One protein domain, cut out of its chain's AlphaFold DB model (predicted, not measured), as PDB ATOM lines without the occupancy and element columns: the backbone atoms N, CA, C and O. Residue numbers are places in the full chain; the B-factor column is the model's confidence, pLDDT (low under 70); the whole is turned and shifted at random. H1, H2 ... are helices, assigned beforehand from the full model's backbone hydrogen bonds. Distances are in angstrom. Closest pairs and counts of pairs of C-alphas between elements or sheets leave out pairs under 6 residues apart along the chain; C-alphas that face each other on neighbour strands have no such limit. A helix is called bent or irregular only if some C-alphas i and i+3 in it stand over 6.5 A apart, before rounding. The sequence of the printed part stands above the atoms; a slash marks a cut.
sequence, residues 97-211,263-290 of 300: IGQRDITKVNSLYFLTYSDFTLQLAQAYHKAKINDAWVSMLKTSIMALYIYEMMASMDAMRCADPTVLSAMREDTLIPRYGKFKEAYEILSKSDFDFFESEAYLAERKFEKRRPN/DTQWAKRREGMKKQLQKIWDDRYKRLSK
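Overview. This is residues 97 to 211 and 263 to 290 of the 300 residues of an uncharacterized protein of Alphaproteobacteria bacterium (UniProt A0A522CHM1). The long helix H2 is the core of a helical bundle: H3, H4 and H5 pack round it, and H1 folds against it as the other arm of a hairpin, away from H4 and H5. Most helices are nearly aligned, but H4 crosses H2 more steeply. The printed part has 143 residues with five named helices, H1 to H5 along the chain, no named strand, and is all helix. It is compact, with a radius of gyration of the C-alphas of 15.3 A and spans of 51 by 34 by 26 A.

Arrangement. H2, residues 130 to 157, is the hub. H1, residues 107 to 126, touches it at Ser 114 and Ser 140, whose C-alphas are closest at 4.2 A; this hairpin has a shallow tilt of 19 degrees, opposite ways. H3, residues 163 to 185, forms a hairpin with H2 too, closest at the C-alphas of Ala 155 and Leu 164, 5.1 A. H4, residues 188 to 204, touches H2 at a steep tilt of 43 degrees, the same way; the C-alphas of Ile 146 and Ala 198 are closest, 4.4 A. H5, residues 263 to 288, touches H2 with residues 266 to 277 alone, closest at the C-alphas of Trp 266 and Arg 157, 5.8 A. H5 also touches H3, closest at the C-alphas of Leu 288 and Tyr 183, 5.7 A, and H4, closest at those of Tyr 285 and Lys 188, 7.8 A. H2, H3, H4 and H5 form an up and down bundle, each running against the one before. H1 is apart from H4 and H5. Every O i to N i+4 pair is within hydrogen-bond range in H1, H2 and H4, against 11 of 19 in H3 and 19 of 22 in H5.

Along the chain. H2 is 40.7 A long, H5 36.1 A, H3 32.6 A, H1 29.4 A and H4 24.3 A. C-alpha 107 begins H1 at (97.858, 108.123, 87.681), and C-alpha 288 ends H5 at (118.952, 99.243, 78.831). H3 has a kink of 58 degrees near residue 175 and is irregular, with C-alphas 178 and 181 8.1 A apart; H5 has a kink of 28 degrees near residue 272.

Size, cuts and confidence. The two C-alphas farthest apart, those of Lys 128 and Thr 264, are 51.8 A apart. Residues 212 to 262 are not printed, and C-alphas 211 and 263 are 15.7 A apart across this cut. The links printed whole are tight. Mean pLDDT of the printed part is 89.6, and no printed residue is under 70.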
ATOM      1  N   ILE A  97      96.023 112.609  79.734       76.50
ATOM      2  CA  ILE A  97      96.720 113.778  79.177       76.50
ATOM      3  C   ILE A  97      95.716 114.870  78.775       76.50
ATOM      4  O   ILE A  97      95.963 116.063  78.984       76.50
ATOM      5  N   GLY A  98      94.579 114.457  78.204       71.94
ATOM      6  CA  GLY A  98      93.513 115.342  77.738       71.94
ATOM      7  C   GLY A  98      92.659 115.952  78.849       71.94
ATOM      8  O   GLY A  98      91.956 116.934  78.585       71.94
ATOM      9  N   GLN A  99      92.756 115.422  80.072       82.19
ATOM     10  CA  GLN A  99      91.896 115.803  81.181       82.19
ATOM     11  C   GLN A  99      92.200 117.235  81.638       82.19
ATOM     12  O   GLN A  99      93.345 117.612  81.917       82.19
ATOM     13  N   ARG A 100      91.144 118.052  81.695       78.56
ATOM     14  CA  ARG A 100      91.204 119.449  82.149       78.56
ATOM     15  C   ARG A 100      90.824 119.586  83.616       78.56
ATOM     16  O   ARG A 100      91.331 120.480  84.287       78.56
ATOM     17  N   ASP A 101      89.959 118.704  84.104       83.38
ATOM     18  CA  ASP A 101      89.560 118.670  85.501       83.38
ATOM     19  C   ASP A 101      90.598 117.903  86.325       83.38
ATOM     20  O   ASP A 101      90.654 116.672  86.314       83.38
ATOM     21  N   ILE A 102      91.419 118.646  87.070       83.25
ATOM     22  CA  ILE A 102      92.469 118.091  87.930       83.25
ATOM     23  C   ILE A 102      91.935 117.101  88.976       83.25
ATOM     24  O   ILE A 102      92.683 116.238  89.429       83.25
ATOM     25  N   THR A 103      90.655 117.189  89.352       83.50
ATOM     26  CA  THR A 103      90.050 116.287  90.342       83.50
ATOM     27  C   THR A 103      89.780 114.891  89.781       83.50
ATOM     28  O   THR A 103      89.770 113.928  90.544       83.50
ATOM     29  N   LYS A 104      89.641 114.774  88.454       83.88
ATOM     30  CA  LYS A 104      89.432 113.509  87.734       83.88
ATOM     31  C   LYS A 104      90.733 112.859  87.265       83.88
ATOM     32  O   LYS A 104      90.726 111.727  86.790       83.88
ATOM     33  N   VAL A 105      91.858 113.563  87.385       87.19
ATOM     34  CA  VAL A 105      93.169 113.058  86.970       87.19
ATOM     35  C   VAL A 105      93.625 111.957  87.922       87.19
ATOM     36  O   VAL A 105      93.855 112.195  89.109       87.19
ATOM     37  N   ASN A 106      93.835 110.760  87.376       91.62
ATOM     38  CA  ASN A 106      94.340 109.610  88.111       91.62
ATOM     39  C   ASN A 106      95.582 109.035  87.419       91.62
ATOM     40  O   ASN A 106      95.601 108.874  86.199       91.62
ATOM     41  N   SER A 107      96.620 108.715  88.198       92.50
ATOM     42  CA  SER A 107      97.858 108.123  87.681       92.50
ATOM     43  C   SER A 107      97.598 106.801  86.945       92.50
ATOM     44  O   SER A 107      98.193 106.570  85.897       92.50
ATOM     45  N   LEU A 108      96.644 105.982  87.394       92.94
ATOM     46  CA  LEU A 108      96.368 104.676  86.786       92.94
ATOM     47  C   LEU A 108      95.917 104.763  85.319       92.94
ATOM     48  O   LEU A 108      96.239 103.870  84.544       92.94
ATOM     49  N   TYR A 109      95.267 105.851  84.894       93.38
ATOM     50  CA  TYR A 109      94.910 106.016  83.480       93.38
ATOM     51  C   TYR A 109      96.144 106.140  82.580       93.38
ATOM     52  O   TYR A 109      96.141 105.604  81.476       93.38
ATOM     53  N   PHE A 110      97.225 106.771  83.052       94.69
ATOM     54  CA  PHE A 110      98.492 106.832  82.313       94.69
ATOM     55  C   PHE A 110      99.162 105.459  82.220       94.69
ATOM     56  O   PHE A 110      99.732 105.122  81.184       94.69
ATOM     57  N   LEU A 111      99.060 104.658  83.285       94.62
ATOM     58  CA  LEU A 111      99.590 103.299  83.321       94.62
ATOM     59  C   LEU A 111      98.912 102.404  82.282       94.62
ATOM     60  O   LEU A 111      99.584 101.822  81.435       94.62
ATOM     61  N   THR A 112      97.580 102.336  82.314       94.75
ATOM     62  CA  THR A 112      96.814 101.511  81.373       94.75
ATOM     63  C   THR A 112      96.935 102.049  79.949       94.75
ATOM     64  O   THR A 112      97.061 101.270  79.006       94.75
ATOM     65  N   TYR A 113      96.992 103.377  79.773       94.94
ATOM     66  CA  TYR A 113      97.259 103.974  78.465       94.94
ATOM     67  C   TYR A 113      98.622 103.545  77.913       94.94
ATOM     68  O   TYR A 113      98.722 103.184  76.739       94.94
ATOM     69  N   SER A 114      99.662 103.519  78.753       95.31
ATOM     70  CA  SER A 114     100.976 102.986  78.387       95.31
ATOM     71  C   SER A 114     100.885 101.517  77.961       95.31
ATOM     72  O   SER A 114     101.314 101.175  76.859       95.31
ATOM     73  N   ASP A 115     100.255 100.657  78.767       94.38
ATOM     74  CA  ASP A 115     100.132  99.226  78.463       94.38
ATOM     75  C   ASP A 115      99.367  98.970  77.141       94.38
ATOM     76  O   ASP A 115      99.779  98.124  76.343       94.38
ATOM     77  N   PHE A 116      98.295  99.714  76.849       93.69
ATOM     78  CA  PHE A 116      97.532  99.550  75.600       93.69
ATOM     79  C   PHE A 116      98.238 100.118  74.376       93.69
ATOM     80  O   PHE A 116      98.216  99.507  73.308       93.69
ATOM     81  N   THR A 117      98.917 101.253  74.514       92.81
ATOM     82  CA  THR A 117      99.715 101.811  73.414       92.81
ATOM     83  C   THR A 117     100.924 100.936  73.091       92.81
ATOM     84  O   THR A 117     101.287 100.829  71.923       92.81
ATOM     85  N   LEU A 118     101.486 100.213  74.070       93.19
ATOM     86  CA  LEU A 118     102.504  99.193  73.805       93.19
ATOM     87  C   LEU A 118     101.933  98.014  73.006       93.19
ATOM     88  O   LEU A 118     102.554  97.566  72.045       93.19
ATOM     89  N   GLN A 119     100.746  97.522  73.366       91.44
ATOM     90  CA  GLN A 119     100.079  96.454  72.611       91.44
ATOM     91  C   GLN A 119      99.770  96.883  71.168       91.44
ATOM     92  O   GLN A 119     100.012  96.123  70.228       91.44
ATOM     93  N   LEU A 120      99.321  98.127  70.973       87.62
ATOM     94  CA  LEU A 120      99.155  98.719  69.644       87.62
ATOM     95  C   LEU A 120     100.485  98.812  68.887       87.62
ATOM     96  O   LEU A 120     100.547  98.435  67.718       87.62
ATOM     97  N   ALA A 121     101.563  99.244  69.548       87.69
ATOM     98  CA  ALA A 121     102.899  99.284  68.961       87.69
ATOM     99  C   ALA A 121     103.331  97.891  68.464       87.69
ATOM    100  O   ALA A 121     103.781  97.751  67.327       87.69
ATOM    101  N   GLN A 122     103.118  96.848  69.269       89.75
ATOM    102  CA  GLN A 122     103.416  95.460  68.902       89.75
ATOM    103  C   GLN A 122     102.565  94.969  67.721       89.75
ATOM    104  O   GLN A 122     103.067  94.236  66.865       89.75
ATOM    105  N   ALA A 123     101.294  95.370  67.646       84.75
ATOM    106  CA  ALA A 123     100.431  95.054  66.511       84.75
ATOM    107  C   ALA A 123     100.923  95.727  65.217       84.75
ATOM    108  O   ALA A 123     101.045  95.056  64.190       84.75
ATOM    109  N   TYR A 124     101.290  97.013  65.268       84.50
ATOM    110  CA  TYR A 124     101.860  97.728  64.120       84.50
ATOM    111  C   TYR A 124     103.209  97.159  63.680       84.50
ATOM    112  O   TYR A 124     103.455  97.044  62.479       84.50
ATOM    113  N   HIS A 125     104.047  96.735  64.629       87.94
ATOM    114  CA  HIS A 125     105.309  96.065  64.325       87.94
ATOM    115  C   HIS A 125     105.075  94.761  63.549       87.94
ATOM    116  O   HIS A 125     105.650  94.563  62.479       87.94
ATOM    117  N   LYS A 126     104.147  93.910  64.014       88.38
ATOM    118  CA  LYS A 126     103.748  92.674  63.311       88.38
ATOM    119  C   LYS A 126     103.186  92.950  61.913       88.38
ATOM    120  O   LYS A 126     103.457  92.190  60.985       88.38
ATOM    121  N   ALA A 127     102.439  94.041  61.759       82.25
ATOM    122  CA  ALA A 127     101.896  94.490  60.479       82.25
ATOM    123  C   ALA A 127     102.929  95.193  59.572       82.25
ATOM    124  O   ALA A 127     102.589  95.568  58.453       82.25
ATOM    125  N   LYS A 128     104.183  95.357  60.025       90.56
ATOM    126  CA  LYS A 128     105.275  96.040  59.309       90.56
ATOM    127  C   LYS A 128     104.988  97.516  58.999       90.56
ATOM    128  O   LYS A 128     105.471  98.055  58.005       90.56
ATOM    129  N   ILE A 129     104.218  98.182  59.859       83.31
ATOM    130  CA  ILE A 129     103.915  99.616  59.762       83.31
ATOM    131  C   ILE A 129     104.860 100.366  60.712       83.31
ATOM    132  O   ILE A 129     104.498 100.705  61.838       83.31
ATOM    133  N   ASN A 130     106.101 100.578  60.263       83.19
ATOM    134  CA  ASN A 130     107.204 101.038  61.118       83.19
ATOM    135  C   ASN A 130     106.956 102.408  61.770       83.19
ATOM    136  O   ASN A 130     107.202 102.561  62.963       83.19
ATOM    137  N   ASP A 131     106.422 103.381  61.030       81.19
ATOM    138  CA  ASP A 131     106.180 104.724  61.573       81.19
ATOM    139  C   ASP A 131     105.157 104.695  62.718       81.19
ATOM    140  O   ASP A 131     105.360 105.311  63.768       81.19
ATOM    141  N   ALA A 132     104.078 103.922  62.550       82.00
ATOM    142  CA  ALA A 132     103.052 103.747  63.575       82.00
ATOM    143  C   ALA A 132     103.582 102.957  64.779       82.00
ATOM    144  O   ALA A 132     103.277 103.300  65.920       82.00
ATOM    145  N   TRP A 133     104.416 101.939  64.539       86.62
ATOM    146  CA  TRP A 133     105.092 101.199  65.602       86.62
ATOM    147  C   TRP A 133     105.955 102.121  66.470       86.62
ATOM    148  O   TRP A 133     105.746 102.182  67.683       86.62
ATOM    149  N   VAL A 134     106.869 102.885  65.862       88.25
ATOM    150  CA  VAL A 134     107.767 103.795  66.592       88.25
ATOM    151  C   VAL A 134     106.972 104.889  67.306       88.25
ATOM    152  O   VAL A 134     107.238 105.180  68.471       88.25
ATOM    153  N   SER A 135     105.965 105.472  66.650       87.50
ATOM    154  CA  SER A 135     105.106 106.501  67.253       87.50
ATOM    155  C   SER A 135     104.360 105.989  68.494       87.50
ATOM    156  O   SER A 135     104.362 106.651  69.540       87.50
ATOM    157  N   MET A 136     103.778 104.787  68.426       87.69
ATOM    158  CA  MET A 136     103.081 104.182  69.564       87.69
ATOM    159  C   MET A 136     104.044 103.760  70.672       87.69
ATOM    160  O   MET A 136     103.724 103.925  71.847       87.69
ATOM    161  N   LEU A 137     105.251 103.308  70.324       91.38
ATOM    162  CA  LEU A 137     106.281 102.980  71.305       91.38
ATOM    163  C   LEU A 137     106.729 104.219  72.097       91.38
ATOM    164  O   LEU A 137     106.768 104.174  73.327       91.38
ATOM    165  N   LYS A 138     106.983 105.348  71.411       93.00
ATOM    166  CA  LYS A 138     107.272 106.646  72.052       93.00
ATOM    167  C   LYS A 138     106.116 107.102  72.943       93.00
ATOM    168  O   LYS A 138     106.330 107.533  74.072       93.00
ATOM    169  N   THR A 139     104.885 106.973  72.451       90.94
ATOM    170  CA  THR A 139     103.679 107.333  73.210       90.94
ATOM    171  C   THR A 139     103.568 106.526  74.497       90.94
ATOM    172  O   THR A 139     103.330 107.081  75.570       90.94
ATOM    173  N   SER A 140     103.786 105.222  74.387       93.69
ATOM    174  CA  SER A 140     103.664 104.285  75.488       93.69
ATOM    175  C   SER A 140     104.699 104.528  76.582       93.69
ATOM    176  O   SER A 140     104.341 104.625  77.759       93.69
ATOM    177  N   ILE A 141     105.969 104.711  76.214       94.44
ATOM    178  CA  ILE A 141     107.023 104.951  77.204       94.44
ATOM    179  C   ILE A 141     106.890 106.334  77.850       94.44
ATOM    180  O   ILE A 141     107.086 106.464  79.056       94.44
ATOM    181  N   MET A 142     106.468 107.354  77.098       94.50
ATOM    182  CA  MET A 142     106.225 108.680  77.660       94.50
ATOM    183  C   MET A 142     105.073 108.668  78.669       94.50
ATOM    184  O   MET A 142     105.188 109.250  79.747       94.50
ATOM    185  N   ALA A 143     103.987 107.950  78.363       95.06
ATOM    186  CA  ALA A 143     102.898 107.735  79.310       95.06
ATOM    187  C   ALA A 143     103.385 107.021  80.585       95.06
ATOM    188  O   ALA A 143     102.969 107.394  81.681       95.06
ATOM    189  N   LEU A 144     104.319 106.068  80.465       95.38
ATOM    190  CA  LEU A 144     104.918 105.391  81.618       95.38
ATOM    191  C   LEU A 144     105.794 106.325  82.469       95.38
ATOM    192  O   LEU A 144     105.731 106.253  83.692       95.38
ATOM    193  N   TYR A 145     106.562 107.229  81.854       95.75
ATOM    194  CA  TYR A 145     107.342 108.249  82.574       95.75
ATOM    195  C   TYR A 145     106.434 109.214  83.347       95.75
ATOM    196  O   TYR A 145     106.685 109.511  84.519       95.75
ATOM    197  N   ILE A 146     105.344 109.668  82.717       95.50
ATOM    198  CA  ILE A 146     104.337 110.506  83.380       95.50
ATOM    199  C   ILE A 146     103.681 109.734  84.533       95.50
ATOM    200  O   ILE A 146     103.545 110.281  85.629       95.50
ATOM    201  N   TYR A 147     103.333 108.462  84.321       95.81
ATOM    202  CA  TYR A 147     102.831 107.595  85.383       95.81
ATOM    203  C   TYR A 147     103.824 107.471  86.542       95.81
ATOM    204  O   TYR A 147     103.432 107.714  87.678       95.81
ATOM    205  N   GLU A 148     105.095 107.135  86.289       96.50
ATOM    206  CA  GLU A 148     106.114 106.963  87.333       96.50
ATOM    207  C   GLU A 148     106.278 108.239  88.165       96.50
ATOM    208  O   GLU A 148     106.310 108.170  89.396       96.50
ATOM    209  N   MET A 149     106.301 109.407  87.518       95.75
ATOM    210  CA  MET A 149     106.322 110.695  88.210       95.75
ATOM    211  C   MET A 149     105.069 110.887  89.071       95.75
ATOM    212  O   MET A 149     105.172 111.136  90.272       95.75
ATOM    213  N   MET A 150     103.878 110.721  88.495       94.19
ATOM    214  CA  MET A 150     102.618 110.939  89.207       94.19
ATOM    215  C   MET A 150     102.396 109.942  90.351       94.19
ATOM    216  O   MET A 150     101.978 110.350  91.431       94.19
ATOM    217  N   ALA A 151     102.690 108.662  90.145       95.06
ATOM    218  CA  ALA A 151     102.591 107.628  91.167       95.06
ATOM    219  C   ALA A 151     103.644 107.822  92.267       95.06
ATOM    220  O   ALA A 151     103.360 107.564  93.434       95.06
ATOM    221  N   SER A 152     104.831 108.344  91.937       95.44
ATOM    222  CA  SER A 152     105.818 108.733  92.952       95.44
ATOM    223  C   SER A 152     105.338 109.924  93.782       95.44
ATOM    224  O   SER A 152     105.528 109.925  94.997       95.44
ATOM    225  N   MET A 153     104.661 110.905  93.167       94.19
ATOM    226  CA  MET A 153     104.018 111.994  93.912       94.19
ATOM    227  C   MET A 153     102.945 111.453  94.861       94.19
ATOM    228  O   MET A 153     102.899 111.873  96.012       94.19
ATOM    229  N   ASP A 154     102.111 110.515  94.395       93.88
ATOM    230  CA  ASP A 154     101.108 109.847  95.233       93.88
ATOM    231  C   ASP A 154     101.766 109.142  96.417       93.88
ATOM    232  O   ASP A 154     101.434 109.431  97.562       93.88
ATOM    233  N   ALA A 155     102.751 108.281  96.147       94.56
ATOM    234  CA  ALA A 155     103.465 107.507  97.155       94.56
ATOM    235  C   ALA A 155     104.115 108.397  98.223       94.56
ATOM    236  O   ALA A 155     104.021 108.125  99.416       94.56
ATOM    237  N   MET A 156     104.735 109.500  97.804       93.81
ATOM    238  CA  MET A 156     105.393 110.439  98.710       93.81
ATOM    239  C   MET A 156     104.414 111.243  99.579       93.81
ATOM    240  O   MET A 156     104.829 111.755 100.626       93.81
ATOM    241  N   ARG A 157     103.135 111.329  99.189       94.06
ATOM    242  CA  ARG A 157     102.057 111.906 100.011       94.06
ATOM    243  C   ARG A 157     101.489 110.936 101.032       94.06
ATOM    244  O   ARG A 157     100.849 111.382 101.980       94.06
ATOM    245  N   CYS A 158     101.705 109.638 100.862       94.75
ATOM    246  CA  CYS A 158     101.256 108.650 101.828       94.75
ATOM    247  C   CYS A 158     102.113 108.736 103.105       94.75
ATOM    248  O   CYS A 158     103.326 108.975 103.066       94.75
ATOM    249  N   ALA A 159     101.479 108.536 104.260       94.56
ATOM    250  CA  ALA A 159     102.182 108.470 105.539       94.56
ATOM    251  C   ALA A 159     103.088 107.230 105.628       94.56
ATOM    252  O   ALA A 159     104.157 107.298 106.231       94.56
ATOM    253  N   ASP A 160     102.683 106.125 104.993       94.56
ATOM    254  CA  ASP A 160     103.460 104.889 104.912       94.56
ATOM    255  C   ASP A 160     104.654 105.046 103.942       94.56
ATOM    256  O   ASP A 160     104.447 105.193 102.733       94.56
ATOM    257  N   PRO A 161     105.909 104.991 104.432       91.12
ATOM    258  CA  PRO A 161     107.096 105.175 103.600       91.12
ATOM    259  C   PRO A 161     107.378 103.994 102.658       91.12
ATOM    260  O   PRO A 161     108.185 104.132 101.740       91.12
ATOM    261  N   THR A 162     106.741 102.837 102.864       93.62
ATOM    262  CA  THR A 162     106.971 101.630 102.052       93.62
ATOM    263  C   THR A 162     106.242 101.665 100.709       93.62
ATOM    264  O   THR A 162     106.619 100.939  99.790       93.62
ATOM    265  N   VAL A 163     105.252 102.554 100.553       94.25
ATOM    266  CA  VAL A 163     104.419 102.660  99.343       94.25
ATOM    267  C   VAL A 163     105.257 102.873  98.084       94.25
ATOM    268  O   VAL A 163     104.963 102.283  97.050       94.25
ATOM    269  N   LEU A 164     106.306 103.703  98.150       91.88
ATOM    270  CA  LEU A 164     107.125 104.012  96.975       91.88
ATOM    271  C   LEU A 164     107.867 102.774  96.448       91.88
ATOM    272  O   LEU A 164     107.882 102.556  95.238       91.88
ATOM    273  N   SER A 165     108.456 101.973  97.341       89.50
ATOM    274  CA  SER A 165     109.156 100.733  96.965       89.50
ATOM    275  C   SER A 165     108.161  99.689  96.462       89.50
ATOM    276  O   SER A 165     108.347  99.191  95.356       89.50
ATOM    277  N   ALA A 166     107.042  99.471  97.163       88.56
ATOM    278  CA  ALA A 166     106.003  98.537  96.722       88.56
ATOM    279  C   ALA A 166     105.438  98.906  95.337       88.56
ATOM    280  O   ALA A 166     105.347  98.068  94.443       88.56
ATOM    281  N   MET A 167     105.131 100.188  95.108       91.00
ATOM    282  CA  MET A 167     104.661 100.682  93.811       91.00
ATOM    283  C   MET A 167     105.697 100.444  92.701       91.00
ATOM    284  O   MET A 167     105.337 100.009  91.605       91.00
ATOM    285  N   ARG A 168     106.988 100.673  92.971       88.62
ATOM    286  CA  ARG A 168     108.057 100.414  91.998       88.62
ATOM    287  C   ARG A 168     108.213  98.930  91.683       88.62
ATOM    288  O   ARG A 168     108.221  98.572  90.505       88.62
ATOM    289  N   GLU A 169     108.308  98.096  92.710       84.12
ATOM    290  CA  GLU A 169     108.540  96.652  92.600       84.12
ATOM    291  C   GLU A 169     107.373  95.932  91.927       84.12
ATOM    292  O   GLU A 169     107.578  95.203  90.955       84.12
ATOM    293  N   ASP A 170     106.145  96.193  92.374       79.25
ATOM    294  CA  ASP A 170     104.974  95.460  91.896       79.25
ATOM    295  C   ASP A 170     104.397  96.043  90.601       79.25
ATOM    296  O   ASP A 170     103.735  95.335  89.838       79.25
ATOM    297  N   THR A 171     104.630  97.334  90.330       83.38
ATOM    298  CA  THR A 171     103.977  98.024  89.208       83.38
ATOM    299  C   THR A 171     104.949  98.463  88.116       83.38
ATOM    300  O   THR A 171     104.716  98.142  86.948       83.38
ATOM    301  N   LEU A 172     106.017  99.194  88.448       87.56
ATOM    302  CA  LEU A 172     106.878  99.840  87.444       87.56
ATOM    303  C   LEU A 172     107.916  98.896  86.835       87.56
ATOM    304  O   LEU A 172     108.046  98.852  85.611       87.56
ATOM    305  N   ILE A 173     108.642  98.144  87.662       84.81
ATOM    306  CA  ILE A 173     109.748  97.279  87.226       84.81
ATOM    307  C   ILE A 173     109.297  96.274  86.146       84.81
ATOM    308  O   ILE A 173     109.886  96.272  85.058       84.81
ATOM    309  N   PRO A 174     108.210  95.495  86.344       82.56
ATOM    310  CA  PRO A 174     107.747  94.551  85.328       82.56
ATOM    311  C   PRO A 174     107.343  95.230  84.013       82.56
ATOM    312  O   PRO A 174     107.471  94.639  82.942       82.56
ATOM    313  N   ARG A 175     106.859  96.476  84.074       88.00
ATOM    314  CA  ARG A 175     106.423  97.230  82.892       88.00
ATOM    315  C   ARG A 175     107.597  97.772  82.105       88.00
ATOM    316  O   ARG A 175     107.630  97.556  80.900       88.00
ATOM    317  N   TYR A 176     108.593  98.365  82.762       88.25
ATOM    318  CA  TYR A 176     109.829  98.786  82.093       88.25
ATOM    319  C   TYR A 176     110.561  97.617  81.425       88.25
ATOM    320  O   TYR A 176     111.135  97.800  80.351       88.25
ATOM    321  N   GLY A 177     110.462  96.406  81.985       83.62
ATOM    322  CA  GLY A 177     110.968  95.184  81.351       83.62
ATOM    323  C   GLY A 177     110.392  94.912  79.953       83.62
ATOM    324  O   GLY A 177     111.081  94.328  79.119       83.62
ATOM    325  N   LYS A 178     109.177  95.391  79.648       87.50
ATOM    326  CA  LYS A 178     108.543  95.237  78.326       87.50
ATOM    327  C   LYS A 178     109.067  96.222  77.269       87.50
ATOM    328  O   LYS A 178     108.763  96.050  76.094       87.50
ATOM    329  N   PHE A 179     109.838  97.243  77.659       88.75
ATOM    330  CA  PHE A 179     110.290  98.324  76.771       88.75
ATOM    331  C   PHE A 179     111.737  98.182  76.300       88.75
ATOM    332  O   PHE A 179     112.285  99.148  75.781       88.75
ATOM    333  N   LYS A 180     112.376  97.015  76.457       83.88
ATOM    334  CA  LYS A 180     113.788  96.829  76.080       83.88
ATOM    335  C   LYS A 180     114.090  97.338  74.661       83.88
ATOM    336  O   LYS A 180     114.993  98.147  74.496       83.88
ATOM    337  N   GLU A 181     113.271  96.955  73.684       84.00
ATOM    338  CA  GLU A 181     113.412  97.383  72.283       84.00
ATOM    339  C   GLU A 181     113.351  98.913  72.122       84.00
ATOM    340  O   GLU A 181     114.068  99.480  71.303       84.00
ATOM    341  N   ALA A 182     112.559  99.618  72.940       87.88
ATOM    342  CA  ALA A 182     112.494 101.079  72.901       87.88
ATOM    343  C   ALA A 182     113.839 101.722  73.258       87.88
ATOM    344  O   ALA A 182     114.226 102.710  72.643       87.88
ATOM    345  N   TYR A 183     114.570 101.156  74.220       88.56
ATOM    346  CA  TYR A 183     115.892 101.653  74.615       88.56
ATOM    347  C   TYR A 183     116.989 101.338  73.591       88.56
ATOM    348  O   TYR A 183     118.039 101.975  73.629       88.56
ATOM    349  N   GLU A 184     116.753 100.383  72.689       87.50
ATOM    350  CA  GLU A 184     117.674 100.035  71.603       87.50
ATOM    351  C   GLU A 184     117.479 100.940  70.375       87.50
ATOM    352  O   GLU A 184     118.450 101.253  69.687       87.50
ATOM    353  N   ILE A 185     116.245 101.383  70.101       89.88
ATOM    354  CA  ILE A 185     115.924 102.144  68.879       89.88
ATOM    355  C   ILE A 185     115.749 103.652  69.094       89.88
ATOM    356  O   ILE A 185     115.879 104.421  68.141       89.88
ATOM    357  N   LEU A 186     115.405 104.091  70.308       90.88
ATOM    358  CA  LEU A 186     115.165 105.504  70.604       90.88
ATOM    359  C   LEU A 186     116.441 106.194  71.083       90.88
ATOM    360  O   LEU A 186     117.274 105.618  71.782       90.88
ATOM    361  N   SER A 187     116.576 107.468  70.728       91.31
ATOM    362  CA  SER A 187     117.736 108.271  71.100       91.31
ATOM    363  C   SER A 187     117.620 108.795  72.533       91.31
ATOM    364  O   SER A 187     116.516 108.981  73.043       91.31
ATOM    365  N   LYS A 188     118.745 109.155  73.170       92.00
ATOM    366  CA  LYS A 188     118.722 109.867  74.466       92.00
ATOM    367  C   LYS A 188     117.866 111.137  74.403       92.00
ATOM    368  O   LYS A 188     117.140 111.406  75.348       92.00
ATOM    369  N   SER A 189     117.860 111.842  73.269       93.25
ATOM    370  CA  SER A 189     117.012 113.026  73.084       93.25
ATOM    371  C   SER A 189     115.516 112.719  73.205       93.25
ATOM    372  O   SER A 189     114.770 113.579  73.667       93.25
ATOM    373  N   ASP A 190     115.061 111.528  72.800       93.75
ATOM    374  CA  ASP A 190     113.667 111.117  73.000       93.75
ATOM    375  C   ASP A 190     113.371 110.931  74.495       93.75
ATOM    376  O   ASP A 190     112.358 111.408  74.999       93.75
ATOM    377  N   PHE A 191     114.288 110.298  75.232       93.69
ATOM    378  CA  PHE A 191     114.145 110.091  76.674       93.69
ATOM    379  C   PHE A 191     114.225 111.385  77.484       93.69
ATOM    380  O   PHE A 191     113.456 111.549  78.429       93.69
ATOM    381  N   ASP A 192     115.100 112.314  77.099       92.75
ATOM    382  CA  ASP A 192     115.176 113.651  77.699       92.75
ATOM    383  C   ASP A 192     113.859 114.413  77.490       92.75
ATOM    384  O   ASP A 192     113.360 115.088  78.394       92.75
ATOM    385  N   PHE A 193     113.247 114.254  76.312       93.00
ATOM    386  CA  PHE A 193     111.921 114.792  76.038       93.00
ATOM    387  C   PHE A 193     110.849 114.144  76.933       93.00
ATOM    388  O   PHE A 193     110.079 114.868  77.564       93.00
ATOM    389  N   PHE A 194     110.832 112.816  77.087       94.75
ATOM    390  CA  PHE A 194     109.872 112.137  77.975       94.75
ATOM    391  C   PHE A 194     110.010 112.567  79.439       94.75
ATOM    392  O   PHE A 194     109.009 112.792  80.120       94.75
ATOM    393  N   GLU A 195     111.245 112.724  79.916       94.50
ATOM    394  CA  GLU A 195     111.540 113.264  81.242       94.50
ATOM    395  C   GLU A 195     110.985 114.692  81.395       94.50
ATOM    396  O   GLU A 195     110.317 115.000  82.386       94.50
ATOM    397  N   SER A 196     111.185 115.553  80.392       93.25
ATOM    398  CA  SER A 196     110.658 116.921  80.414       93.25
ATOM    399  C   SER A 196     109.124 116.968  80.503       93.25
ATOM    400  O   SER A 196     108.571 117.753  81.283       93.25
ATOM    401  N   GLU A 197     108.436 116.073  79.792       92.25
ATOM    402  CA  GLU A 197     106.977 115.937  79.823       92.25
ATOM    403  C   GLU A 197     106.475 115.421  81.175       92.25
ATOM    404  O   GLU A 197     105.480 115.920  81.711       92.25
ATOM    405  N   ALA A 198     107.202 114.492  81.799       94.25
ATOM    406  CA  ALA A 198     106.891 114.037  83.148       94.25
ATOM    407  C   ALA A 198     107.010 115.175  84.179       94.25
ATOM    408  O   ALA A 198     106.126 115.333  85.024       94.25
ATOM    409  N   TYR A 199     108.029 116.038  84.086       93.12
ATOM    410  CA  TYR A 199     108.126 117.225  84.950       93.12
ATOM    411  C   TYR A 199     107.061 118.289  84.663       93.12
ATOM    412  O   TYR A 199     106.666 119.036  85.565       93.12
ATOM    413  N   LEU A 200     106.583 118.405  83.423       90.56
ATOM    414  CA  LEU A 200     105.420 119.239  83.113       90.56
ATOM    415  C   LEU A 200     104.163 118.689  83.793       90.56
ATOM    416  O   LEU A 200     103.452 119.449  84.454       90.56
ATOM    417  N   ALA A 201     103.933 117.377  83.708       89.12
ATOM    418  CA  ALA A 201     102.815 116.714  84.373       89.12
ATOM    419  C   ALA A 201     102.865 116.875  85.900       89.12
ATOM    420  O   ALA A 201     101.848 117.183  86.517       89.12
ATOM    421  N   GLU A 202     104.050 116.753  86.499       91.00
ATOM    422  CA  GLU A 202     104.293 116.987  87.925       91.00
ATOM    423  C   GLU A 202     103.782 118.366  88.367       91.00
ATOM    424  O   GLU A 202     102.991 118.472  89.303       91.00
ATOM    425  N   ARG A 203     104.177 119.425  87.651       88.62
ATOM    426  CA  ARG A 203     103.749 120.802  87.944       88.62
ATOM    427  C   ARG A 203     102.257 121.000  87.712       88.62
ATOM    428  O   ARG A 203     101.580 121.600  88.545       88.62
ATOM    429  N   LYS A 204     101.739 120.490  86.591       87.00
ATOM    430  CA  LYS A 204     100.326 120.625  86.209       87.00
ATOM    431  C   LYS A 204      99.401 119.951  87.220       87.00
ATOM    432  O   LYS A 204      98.341 120.484  87.541       87.00
ATOM    433  N   PHE A 205      99.802 118.787  87.721       87.56
ATOM    434  CA  PHE A 205      98.965 117.933  88.552       87.56
ATOM    435  C   PHE A 205      99.368 117.926  90.021       87.56
ATOM    436  O   PHE A 205      98.847 117.126  90.790       87.56
ATOM    437  N   GLU A 206     100.228 118.847  90.453       87.19
ATOM    438  CA  GLU A 206     100.623 118.962  91.854       87.19
ATOM    439  C   GLU A 206      99.412 119.083  92.783       87.19
ATOM    440  O   GLU A 206      99.364 118.445  93.823       87.19
ATOM    441  N   LYS A 207      98.376 119.836  92.426       85.75
ATOM    442  CA  LYS A 207      97.246 120.059  93.341       85.75
ATOM    443  C   LYS A 207      96.164 118.977  93.289       85.75
ATOM    444  O   LYS A 207      95.137 119.121  93.948       85.75
ATOM    445  N   ARG A 208      96.355 117.903  92.511       88.75
ATOM    446  CA  ARG A 208      95.377 116.806  92.459       88.75
ATOM    447  C   ARG A 208      95.341 116.045  93.783       88.75
ATOM    448  O   ARG A 208      96.324 116.043  94.526       88.75
ATOM    449  N   ARG A 209      94.243 115.337  94.043       85.00
ATOM    450  CA  ARG A 209      94.146 114.447  95.207       85.00
ATOM    451  C   ARG A 209      95.130 113.270  95.088       85.00
ATOM    452  O   ARG A 209      95.336 112.780  93.973       85.00
ATOM    453  N   PRO A 210      95.747 112.822  96.199       85.38
ATOM    454  CA  PRO A 210      96.557 111.609  96.197       85.38
ATOM    455  C   PRO A 210      95.730 110.401  95.746       85.38
ATOM    456  O   PRO A 210      94.541 110.303  96.049       85.38
ATOM    457  N   ASN A 211      96.363 109.471  95.042       89.19
ATOM    458  CA  ASN A 211      95.715 108.242  94.614       89.19
ATOM    459  C   ASN A 211      95.624 107.240  95.775       89.19
ATOM    460  O   ASN A 211      96.629 106.657  96.190       89.19
ATOM    461  N   ASP A 263     101.332 119.178 104.136       87.69
ATOM    462  CA  ASP A 263     101.922 119.918 103.013       87.69
ATOM    463  C   ASP A 263     103.408 120.260 103.220       87.69
ATOM    464  O   ASP A 263     104.176 120.319 102.255       87.69
ATOM    465  N   THR A 264     103.849 120.441 104.472       90.00
ATOM    466  CA  THR A 264     105.249 120.764 104.793       90.00
ATOM    467  C   THR A 264     106.146 119.553 104.552       90.00
ATOM    468  O   THR A 264     107.200 119.652 103.912       90.00
ATOM    469  N   GLN A 265     105.719 118.382 105.022       92.31
ATOM    470  CA  GLN A 265     106.399 117.115 104.775       92.31
ATOM    471  C   GLN A 265     106.376 116.755 103.289       92.31
ATOM    472  O   GLN A 265     107.406 116.339 102.749       92.31
ATOM    473  N   TRP A 266     105.240 116.958 102.617       89.56
ATOM    474  CA  TRP A 266     105.108 116.758 101.176       89.56
ATOM    475  C   TRP A 266     106.113 117.610 100.392       89.56
ATOM    476  O   TRP A 266     106.872 117.060  99.590       89.56
ATOM    477  N   ALA A 267     106.199 118.918 100.659       87.38
ATOM    478  CA  ALA A 267     107.121 119.817  99.962       87.38
ATOM    479  C   ALA A 267     108.587 119.365 100.094       87.38
ATOM    480  O   ALA A 267     109.326 119.338  99.107       87.38
ATOM    481  N   LYS A 268     108.993 118.922 101.292       89.25
ATOM    482  CA  LYS A 268     110.341 118.382 101.534       89.25
ATOM    483  C   LYS A 268     110.595 117.082 100.762       89.25
ATOM    484  O   LYS A 268     111.668 116.909 100.184       89.25
ATOM    485  N   ARG A 269     109.624 116.162 100.746       91.94
ATOM    486  CA  ARG A 269     109.730 114.869 100.042       91.94
ATOM    487  C   ARG A 269     109.756 115.039  98.522       91.94
ATOM    488  O   ARG A 269     110.517 114.347  97.848       91.94
ATOM    489  N   ARG A 270     108.979 115.988  97.993       89.56
ATOM    490  CA  ARG A 270     108.861 116.290  96.560       89.56
ATOM    491  C   ARG A 270     110.204 116.637  95.916       89.56
ATOM    492  O   ARG A 270     110.510 116.131  94.840       89.56
ATOM    493  N   GLU A 271     111.020 117.464  96.568       85.75
ATOM    494  CA  GLU A 271     112.331 117.854  96.027       85.75
ATOM    495  C   GLU A 271     113.304 116.664  95.968       85.75
ATOM    496  O   GLU A 271     113.993 116.454  94.968       85.75
ATOM    497  N   GLY A 272     113.316 115.827  97.012       87.94
ATOM    498  CA  GLY A 272     114.113 114.599  97.031       87.94
ATOM    499  C   GLY A 272     113.674 113.593  95.962       87.94
ATOM    500  O   GLY A 272     114.516 112.994  95.294       87.94
ATOM    501  N   MET A 273     112.361 113.459  95.757       92.56
ATOM    502  CA  MET A 273     111.768 112.572  94.755       92.56
ATOM    503  C   MET A 273     112.245 112.901  93.336       92.56
ATOM    504  O   MET A 273     112.616 111.988  92.605       92.56
ATOM    505  N   LYS A 274     112.286 114.185  92.947       89.56
ATOM    506  CA  LYS A 274     112.710 114.598  91.596       89.56
ATOM    507  C   LYS A 274     114.131 114.139  91.278       89.56
ATOM    508  O   LYS A 274     114.357 113.491  90.264       89.56
ATOM    509  N   LYS A 275     115.071 114.393  92.194       89.50
ATOM    510  CA  LYS A 275     116.477 113.981  92.036       89.50
ATOM    511  C   LYS A 275     116.632 112.463  91.982       89.50
ATOM    512  O   LYS A 275     117.453 111.953  91.224       89.50
ATOM    513  N   GLN A 276     115.847 111.739  92.781       91.38
ATOM    514  CA  GLN A 276     115.838 110.278  92.745       91.38
ATOM    515  C   GLN A 276     115.313 109.752  91.408       91.38
ATOM    516  O   GLN A 276     115.952 108.885  90.822       91.38
ATOM    517  N   LEU A 277     114.195 110.289  90.910       93.38
ATOM    518  CA  LEU A 277     113.616 109.879  89.629       93.38
ATOM    519  C   LEU A 277     114.546 110.168  88.456       93.38
ATOM    520  O   LEU A 277     114.787 109.265  87.664       93.38
ATOM    521  N   GLN A 278     115.145 111.359  88.399       92.00
ATOM    522  CA  GLN A 278     116.142 111.692  87.381       92.00
ATOM    523  C   GLN A 278     117.270 110.657  87.339       92.00
ATOM    524  O   GLN A 278     117.585 110.097  86.292       92.00
ATOM    525  N   LYS A 279     117.845 110.343  88.507       93.38
ATOM    526  CA  LYS A 279     118.908 109.343  88.609       93.38
ATOM    527  C   LYS A 279     118.438 107.962  88.150       93.38
ATOM    528  O   LYS A 279     119.157 107.295  87.415       93.38
ATOM    529  N   ILE A 280     117.243 107.542  88.568       91.81
ATOM    530  CA  ILE A 280     116.648 106.263  88.165       91.81
ATOM    531  C   ILE A 280     116.472 106.206  86.645       91.81
ATOM    532  O   ILE A 280     116.816 105.196  86.032       91.81
ATOM    533  N   TRP A 281     115.980 107.276  86.023       94.00
ATOM    534  CA  TRP A 281     115.784 107.361  84.578       94.00
ATOM    535  C   TRP A 281     117.097 107.323  83.803       94.00
ATOM    536  O   TRP A 281     117.207 106.564  82.836       94.00
ATOM    537  N   ASP A 282     118.112 108.058  84.253       91.19
ATOM    538  CA  ASP A 282     119.442 108.043  83.643       91.19
ATOM    539  C   ASP A 282     120.127 106.679  83.780       91.19
ATOM    540  O   ASP A 282     120.690 106.166  82.809       91.19
ATOM    541  N   ASP A 283     120.074 106.073  84.967       90.56
ATOM    542  CA  ASP A 283     120.643 104.748  85.216       90.56
ATOM    543  C   ASP A 283     119.912 103.682  84.382       90.56
ATOM    544  O   ASP A 283     120.553 102.821  83.772       90.56
ATOM    545  N   ARG A 284     118.580 103.782  84.272       90.31
ATOM    546  CA  ARG A 284     117.758 102.898  83.436       90.31
ATOM    547  C   ARG A 284     118.117 103.029  81.960       90.31
ATOM    548  O   ARG A 284     118.345 102.004  81.321       90.31
ATOM    549  N   TYR A 285     118.228 104.253  81.433       89.81
ATOM    550  CA  TYR A 285     118.645 104.478  80.047       89.81
ATOM    551  C   TYR A 285     120.036 103.896  79.790       89.81
ATOM    552  O   TYR A 285     120.211 103.129  78.847       89.81
ATOM    553  N   LYS A 286     121.020 104.184  80.651       87.81
ATOM    554  CA  LYS A 286     122.392 103.661  80.510       87.81
ATOM    555  C   LYS A 286     122.444 102.134  80.508       87.81
ATOM    556  O   LYS A 286     123.204 101.576  79.724       87.81
ATOM    557  N   ARG A 287     121.667 101.475  81.374       85.62
ATOM    558  CA  ARG A 287     121.611 100.008  81.467       85.62
ATOM    559  C   ARG A 287     120.957  99.393  80.231       85.62
ATOM    560  O   ARG A 287     121.524  98.498  79.614       85.62
ATOM    561  N   LEU A 288     119.769  99.875  79.869       84.56
ATOM    562  CA  LEU A 288     118.952  99.243  78.831       84.56
ATOM    563  C   LEU A 288     119.415  99.582  77.406       84.56
ATOM    564  O   LEU A 288     119.260  98.744  76.528       84.56
ATOM    565  N   SER A 289     120.056 100.736  77.184       82.81
ATOM    566  CA  SER A 289     120.624 101.097  75.868       82.81
ATOM    567  C   SER A 289     121.922 100.358  75.518       82.81
ATOM    568  O   SER A 289     122.328 100.343  74.360       82.81
ATOM    569  N   LYS A 290     122.593  99.738  76.500       72.50
ATOM    570  CA  LYS A 290     123.867  99.019  76.308       72.50
ATOM    571  C   LYS A 290     123.723  97.500  76.201       72.50
ATOM    572  O   LYS A 290     124.725  96.811  76.054       72.50
TER     573      LYS A 290